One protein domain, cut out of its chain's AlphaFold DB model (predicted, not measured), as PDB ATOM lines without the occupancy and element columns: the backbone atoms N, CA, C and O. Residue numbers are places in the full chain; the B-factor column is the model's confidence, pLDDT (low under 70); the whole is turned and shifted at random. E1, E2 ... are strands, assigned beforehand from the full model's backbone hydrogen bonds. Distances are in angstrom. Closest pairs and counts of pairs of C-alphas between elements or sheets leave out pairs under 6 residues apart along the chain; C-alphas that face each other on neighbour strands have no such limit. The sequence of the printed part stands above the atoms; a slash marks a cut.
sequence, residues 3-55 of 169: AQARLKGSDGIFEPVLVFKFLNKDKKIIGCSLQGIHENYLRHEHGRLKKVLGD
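AT A GLANCE: This is residues 3 to 55 of the 169 residues of an uncharacterized protein of Lactococcus piscium MKFS47 (UniProt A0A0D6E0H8). This is a single four-stranded sheet, strongly twisted and curled, in which E1 and the first part of the bent strand E2 turn away from E3 and E4. The E2 to E3 turn makes one end of its long axis and the loop of residues 37 to 49 the other. The printed part has 53 residues with no named helix and four named strands, E1, E2, E3 and E4 along the chain and in the same order across the antiparallel sheet. The class is all strand, and the strands form a meander, each the antiparallel neighbour of the one before. The whole is only just loose, close to compact, with a radius of gyration of the C-alphas of 12.3 A, and elongated, spanning 40 by 21 by 19 A.

IN THESE COORDINATES: Find C-alpha 3 at (50.642, 91.690, 122.393); from there E1, residues 3 to 8, runs 16.0 A. Next comes E2, residues 14 to 23, the longest strand at 25.6 A; it bends by 55 degrees at residue 17. From C-alpha 29 at (57.965, 81.615, 126.049), E3, residues 29 to 36, runs 20.3 A. E4, residues 50 to 54, covers 13.8 A and ends at C-alpha 54 at (58.407, 78.237, 117.736).

HOW THE PARTS SIT: Begin at the edge strand E1, which forms a hairpin with E2 at 129 degrees between their directions. There C-alphas 8 and 14 face each other at 4.4 A, and N 5 and O 17 are within hydrogen-bond range at 2.8 A. Move on to the inner strands E2 and E3, a hairpin at 146 degrees, where C-alphas 21 and 32 face each other at 4.3 A and N 18 and O 35 are 2.7 A apart, within hydrogen-bond range. E3 and the other edge strand, E4, form a hairpin at 166 degrees; look at C-alphas 31 and 54, which face each other at 4.1 A, and at N 34 and O 51, within hydrogen-bond range at 2.7 A. E1 and E4 are apart. From edge to edge the strands' lines turn by 84 degrees, and the way across the sheet turns by 66 degrees.

THE WHOLE: The two C-alphas farthest apart are those of Asp 26 and Leu 42, at 40.0 A. The printed part has no cut. The links E1 to E2 and E2 to E3 are tight; the link E3 to E4, 13 residues, is long. The mean pLDDT of the printed part is 75.1; look for values under 70 at residues 22 to 25, 27 to 28 and 54 to 55.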
ATOM      1  N   ALA A   3      49.925  90.435 122.627       71.31
ATOM      2  CA  ALA A   3      50.642  91.690 122.393       71.31
ATOM      3  C   ALA A   3      50.434  92.168 120.949       71.31
ATOM      4  O   ALA A   3      50.176  91.353 120.070       71.31
ATOM      5  N   GLN A   4      50.574  93.465 120.683       74.75
ATOM      6  CA  GLN A   4      50.658  93.995 119.317       74.75
ATOM      7  C   GLN A   4      52.128  94.167 118.911       74.75
ATOM      8  O   GLN A   4      52.958  94.568 119.727       74.75
ATOM      9  N   ALA A   5      52.461  93.855 117.660       80.69
ATOM     10  CA  ALA A   5      53.802  94.001 117.100       80.69
ATOM     11  C   ALA A   5      53.747  94.335 115.601       80.69
ATOM     12  O   ALA A   5      52.677  94.393 114.999       80.69
ATOM     13  N   ARG A   6      54.913  94.540 114.978       80.31
ATOM     14  CA  ARG A   6      55.049  94.658 113.519       80.31
ATOM     15  C   ARG A   6      55.943  93.539 113.005       80.31
ATOM     16  O   ARG A   6      57.076  93.408 113.464       80.31
ATOM     17  N   LEU A   7      55.451  92.751 112.054       79.44
ATOM     18  CA  LEU A   7      56.240  91.731 111.370       79.44
ATOM     19  C   LEU A   7      56.798  92.315 110.072       79.44
ATOM     20  O   LEU A   7      56.044  92.835 109.254       79.44
ATOM     21  N   LYS A   8      58.114  92.219 109.872       79.50
ATOM     22  CA  LYS A   8      58.743  92.574 108.597       79.50
ATOM     23  C   LYS A   8      58.594  91.408 107.614       79.50
ATOM     24  O   LYS A   8      59.087  90.315 107.890       79.50
ATOM     25  N   GLY A   9      57.908  91.639 106.498       73.06
ATOM     26  CA  GLY A   9      57.805  90.701 105.384       73.06
ATOM     27  C   GLY A   9      59.120  90.553 104.612       73.06
ATOM     28  O   GLY A   9      60.037  91.366 104.753       73.06
ATOM     29  N   SER A  10      59.211  89.512 103.781       71.12
ATOM     30  CA  SER A  10      60.360  89.255 102.894       71.12
ATOM     31  C   SER A  10      60.576  90.358 101.855       71.12
ATOM     32  O   SER A  10      61.693  90.587 101.408       71.12
ATOM     33  N   ASP A  11      59.516  91.080 101.523       76.44
ATOM     34  CA  ASP A  11      59.491  92.258 100.660       76.44
ATOM     35  C   ASP A  11      59.832  93.568 101.394       76.44
ATOM     36  O   ASP A  11      59.747  94.653 100.824       76.44
ATOM     37  N   GLY A  12      60.198  93.490 102.675       75.81
ATOM     38  CA  GLY A  12      60.580  94.639 103.490       75.81
ATOM     39  C   GLY A  12      59.413  95.440 104.072       75.81
ATOM     40  O   GLY A  12      59.665  96.344 104.871       75.81
ATOM     41  N   ILE A  13      58.162  95.101 103.745       77.06
ATOM     42  CA  ILE A  13      56.972  95.790 104.257       77.06
ATOM     43  C   ILE A  13      56.670  95.320 105.682       77.06
ATOM     44  O   ILE A  13      56.692  94.128 105.986       77.06
ATOM     45  N   PHE A  14      56.376  96.269 106.571       79.25
ATOM     46  CA  PHE A  14      55.985  95.978 107.947       79.25
ATOM     47  C   PHE A  14      54.470  95.868 108.073       79.25
ATOM     48  O   PHE A  14      53.762  96.858 107.896       79.25
ATOM     49  N   GLU A  15      53.993  94.697 108.474       78.00
ATOM     50  CA  GLU A  15      52.579  94.427 108.720       78.00
ATOM     51  C   GLU A  15      52.283  94.443 110.230       78.00
ATOM     52  O   GLU A  15      53.039  93.845 111.003       78.00
ATOM     53  N   PRO A  16      51.227  95.139 110.691       81.31
ATOM     54  CA  PRO A  16      50.810  95.104 112.088       81.31
ATOM     55  C   PRO A  16      50.169  93.749 112.426       81.31
ATOM     56  O   PRO A  16      49.306  93.257 111.698       81.31
ATOM     57  N   VAL A  17      50.597  93.143 113.536       79.81
ATOM     58  CA  VAL A  17      50.187  91.795 113.948       79.81
ATOM     59  C   VAL A  17      49.843  91.722 115.434       79.81
ATOM     60  O   VAL A  17      50.476  92.359 116.275       79.81
ATOM     61  N   LEU A  18      48.868  90.880 115.759       76.94
ATOM     62  CA  LEU A  18      48.617  90.347 117.089       76.94
ATOM     63  C   LEU A  18      49.532  89.152 117.346       76.94
ATOM     64  O   LEU A  18      49.652  88.276 116.498       76.94
ATOM     65  N   VAL A  19      50.158  89.110 118.516       75.31
ATOM     66  CA  VAL A  19      51.089  88.072 118.958       75.31
ATOM     67  C   VAL A  19      50.505  87.360 120.170       75.31
ATOM     68  O   VAL A  19      50.411  87.948 121.246       75.31
ATOM     69  N   PHE A  20      50.182  86.079 120.033       75.12
ATOM     70  CA  PHE A  20      49.791  85.217 121.144       75.12
ATOM     71  C   PHE A  20      50.987  84.384 121.563       75.12
ATOM     72  O   PHE A  20      51.387  83.458 120.871       75.12
ATOM     73  N   LYS A  21      51.585  84.719 122.705       71.94
ATOM     74  CA  LYS A  21      52.712  83.961 123.259       71.94
ATOM     75  C   LYS A  21      52.214  82.698 123.956       71.94
ATOM     76  O   LYS A  21      51.389  82.809 124.871       71.94
ATOM     77  N   PHE A  22      52.778  81.558 123.574       69.38
ATOM     78  CA  PHE A  22      52.656  80.278 124.263       69.38
ATOM     79  C   PHE A  22      53.717  80.206 125.354       69.38
ATOM     80  O   PHE A  22      54.897  80.461 125.098       69.38
ATOM     81  N   LEU A  23      53.292  79.896 126.576       68.00
ATOM     82  CA  LEU A  23      54.164  79.807 127.741       68.00
ATOM     83  C   LEU A  23      54.161  78.374 128.278       68.00
ATOM     84  O   LEU A  23      53.118  77.724 128.270       68.00
ATOM     85  N   ASN A  24      55.300  77.894 128.771       65.56
ATOM     86  CA  ASN A  24      55.356  76.653 129.546       65.56
ATOM     87  C   ASN A  24      54.899  76.880 131.007       65.56
ATOM     88  O   ASN A  24      54.582  78.003 131.408       65.56
ATOM     89  N   LYS A  25      54.905  75.815 131.824       58.16
ATOM     90  CA  LYS A  25      54.527  75.866 133.253       58.16
ATOM     91  C   LYS A  25      55.361  76.862 134.075       58.16
ATOM     92  O   LYS A  25      54.849  77.431 135.032       58.16
ATOM     93  N   ASP A  26      56.592  77.146 133.651       70.50
ATOM     94  CA  ASP A  26      57.503  78.110 134.284       70.50
ATOM     95  C   ASP A  26      57.345  79.544 133.748       70.50
ATOM     96  O   ASP A  26      58.197  80.401 133.989       70.50
ATOM     97  N   LYS A  27      56.281  79.821 132.980       66.94
ATOM     98  CA  LYS A  27      56.018  81.112 132.318       66.94
ATOM     99  C   LYS A  27      57.082  81.529 131.288       66.94
ATOM    100  O   LYS A  27      57.131  82.697 130.901       66.94
ATOM    101  N   LYS A  28      57.908  80.601 130.792       69.06
ATOM    102  CA  LYS A  28      58.858  80.860 129.698       69.06
ATOM    103  C   LYS A  28      58.169  80.739 128.346       69.06
ATOM    104  O   LYS A  28      57.354  79.842 128.148       69.06
ATOM    105  N   ILE A  29      58.511  81.629 127.413       72.19
ATOM    106  CA  ILE A  29      57.965  81.615 126.049       72.19
ATOM    107  C   ILE A  29      58.535  80.415 125.292       72.19
ATOM    108  O   ILE A  29      59.748  80.308 125.142       72.19
ATOM    109  N   ILE A  30      57.649  79.551 124.802       73.88
ATOM    110  CA  ILE A  30      57.981  78.362 123.997       73.88
ATOM    111  C   ILE A  30      57.527  78.488 122.537       73.88
ATOM    112  O   ILE A  30      57.904  77.687 121.691       73.88
ATOM    113  N   GLY A  31      56.748  79.522 122.224       74.81
ATOM    114  CA  GLY A  31      56.346  79.857 120.864       74.81
ATOM    115  C   GLY A  31      55.371  81.028 120.835       74.81
ATOM    116  O   GLY A  31      55.030  81.603 121.875       74.81
ATOM    117  N   CYS A  32      54.905  81.386 119.646       73.44
ATOM    118  CA  CYS A  32      53.801  82.311 119.470       73.44
ATOM    119  C   CYS A  32      53.019  82.078 118.176       73.44
ATOM    120  O   CYS A  32      53.572  81.614 117.180       73.44
ATOM    121  N   SER A  33      51.742  82.458 118.172       78.06
ATOM    122  CA  SER A  33      50.989  82.691 116.940       78.06
ATOM    123  C   SER A  33      50.907  84.185 116.634       78.06
ATOM    124  O   SER A  33      50.864  85.030 117.530       78.06
ATOM    125  N   LEU A  34      50.936  84.508 115.347       79.19
ATOM    126  CA  LEU A  34      50.862  85.838 114.771       79.19
ATOM    127  C   LEU A  34      49.613  85.924 113.898       79.19
ATOM    128  O   LEU A  34      49.431  85.087 113.010       79.19
ATOM    129  N   GLN A  35      48.800  86.951 114.111       81.12
ATOM    130  CA  GLN A  35      47.627  87.250 113.294       81.12
ATOM    131  C   GLN A  35      47.693  88.686 112.774       81.12
ATOM    132  O   GLN A  35      47.810  89.622 113.556       81.12
ATOM    133  N   GLY A  36      47.621  88.862 111.457       81.94
ATOM    134  CA  GLY A  36      47.575  90.169 110.808       81.94
ATOM    135  C   GLY A  36      46.332  90.946 111.215       81.94
ATOM    136  O   GLY A  36      45.248  90.376 111.339       81.94
ATOM    137  N   ILE A  37      46.506  92.246 111.434       79.69
ATOM    138  CA  ILE A  37      45.418  93.141 111.837       79.69
ATOM    139  C   ILE A  37      44.603  93.605 110.621       79.69
ATOM    140  O   ILE A  37      43.377  93.676 110.682       79.69
ATOM    141  N   HIS A  38      45.271  93.876 109.498       79.75
ATOM    142  CA  HIS A  38      44.624  94.349 108.276       79.75
ATOM    143  C   HIS A  38      44.379  93.216 107.287       79.75
ATOM    144  O   HIS A  38      45.197  92.303 107.154       79.75
ATOM    145  N   GLU A  39      43.266  93.308 106.562       79.06
ATOM    146  CA  GLU A  39      43.021  92.424 105.431       79.06
ATOM    147  C   GLU A  39      43.919  92.806 104.251       79.06
ATOM    148  O   GLU A  39      44.026  93.968 103.864       79.06
ATOM    149  N   ASN A  40      44.591  91.814 103.683       78.81
ATOM    150  CA  ASN A  40      45.423  91.930 102.507       78.81
ATOM    151  C   ASN A  40      45.394  90.624 101.700       78.81
ATOM    152  O   ASN A  40      46.297  89.791 101.788       78.81
ATOM    153  N   TYR A  41      44.353  90.471 100.880       81.06
ATOM    154  CA  TYR A  41      44.167  89.318  99.989       81.06
ATOM    155  C   TYR A  41      45.236  89.204  98.893       81.06
ATOM    156  O   TYR A  41      45.421  88.133  98.329       81.06
ATOM    157  N   LEU A  42      45.967  90.287  98.603       80.88
ATOM    158  CA  LEU A  42      47.091  90.253  97.663       80.88
ATOM    159  C   LEU A  42      48.320  89.555  98.261       80.88
ATOM    160  O   LEU A  42      49.165  89.064  97.520       80.88
ATOM    161  N   ARG A  43      48.435  89.536  99.595       74.31
ATOM    162  CA  ARG A  43      49.568  88.941 100.320       74.31
ATOM    163  C   ARG A  43      49.224  87.610 100.977       74.31
ATOM    164  O   ARG A  43      50.111  86.774 101.119       74.31
ATOM    165  N   HIS A  44      47.971  87.430 101.395       79.25
ATOM    166  CA  HIS A  44      47.527  86.290 102.194       79.25
ATOM    167  C   HIS A  44      46.274  85.671 101.586       79.25
ATOM    168  O   HIS A  44      45.243  86.330 101.479       79.25
ATOM    169  N   GLU A  45      46.339  84.380 101.264       71.44
ATOM    170  CA  GLU A  45      45.244  83.621 100.636       71.44
ATOM    171  C   GLU A  45      43.926  83.697 101.429       71.44
ATOM    172  O   GLU A  45      42.844  83.810 100.859       71.44
ATOM    173  N   HIS A  46      44.008  83.723 102.762       74.06
ATOM    174  CA  HIS A  46      42.849  83.813 103.658       74.06
ATOM    175  C   HIS A  46      42.549  85.239 104.137       74.06
ATOM    176  O   HIS A  46      41.947  85.435 105.194       74.06
ATOM    177  N   GLY A  47      43.020  86.246 103.405       79.75
ATOM    178  CA  GLY A  47      42.738  87.651 103.667       79.75
ATOM    179  C   GLY A  47      43.561  88.281 104.784       79.75
ATOM    180  O   GLY A  47      43.763  89.477 104.732       79.75
ATOM    181  N   ARG A  48      44.105  87.550 105.762       82.81
ATOM    182  CA  ARG A  48      44.989  88.109 106.811       82.81
ATOM    183  C   ARG A  48      46.206  87.218 107.038       82.81
ATOM    184  O   ARG A  48      46.111  86.002 106.862       82.81
ATOM    185  N   LEU A  49      47.315  87.798 107.508       80.12
ATOM    186  CA  LEU A  49      48.476  87.019 107.939       80.12
ATOM    187  C   LEU A  49      48.067  86.055 109.061       80.12
ATOM    188  O   LEU A  49      47.482  86.471 110.059       80.12
ATOM    189  N   LYS A  50      48.446  84.783 108.940       79.75
ATOM    190  CA  LYS A  50      48.415  83.810 110.037       79.75
ATOM    191  C   LYS A  50      49.733  83.046 110.033       79.75
ATOM    192  O   LYS A  50      50.073  82.421 109.033       79.75
ATOM    193  N   LYS A  51      50.503  83.120 111.118       77.12
ATOM    194  CA  LYS A  51      51.814  82.456 111.212       77.12
ATOM    195  C   LYS A  51      52.089  81.972 112.627       77.12
ATOM    196  O   LYS A  51      51.800  82.686 113.572       77.12
ATOM    197  N   VAL A  52      52.702  80.804 112.783       75.31
ATOM    198  CA  VAL A  52      53.193  80.306 114.077       75.31
ATOM    199  C   VAL A  52      54.724  80.313 114.063       75.31
ATOM    200  O   VAL A  52      55.333  79.959 113.056       75.31
ATOM    201  N   LEU A  53      55.346  80.766 115.152       70.19
ATOM    202  CA  LEU A  53      56.794  80.792 115.357       70.19
ATOM    203  C   LEU A  53      57.130  80.039 116.649       70.19
ATOM    204  O   LEU A  53      56.613  80.370 117.711       70.19
ATOM    205  N   GLY A  54      58.004  79.041 116.583       64.19
ATOM    206  CA  GLY A  54      58.407  78.237 117.736       64.19
ATOM    207  C   GLY A  54      59.219  77.027 117.295       64.19
ATOM    208  O   GLY A  54      59.169  76.643 116.125       64.19
ATOM    209  N   ASP A  55      59.991  76.455 118.215       51.91
ATOM    210  CA  ASP A  55      60.825  75.296 117.923       51.91
ATOM    211  C   ASP A  55      59.966  74.023 117.889       51.91
ATOM    212  O   ASP A  55      59.727  73.369 118.903       51.91
TER     213      ASP A  55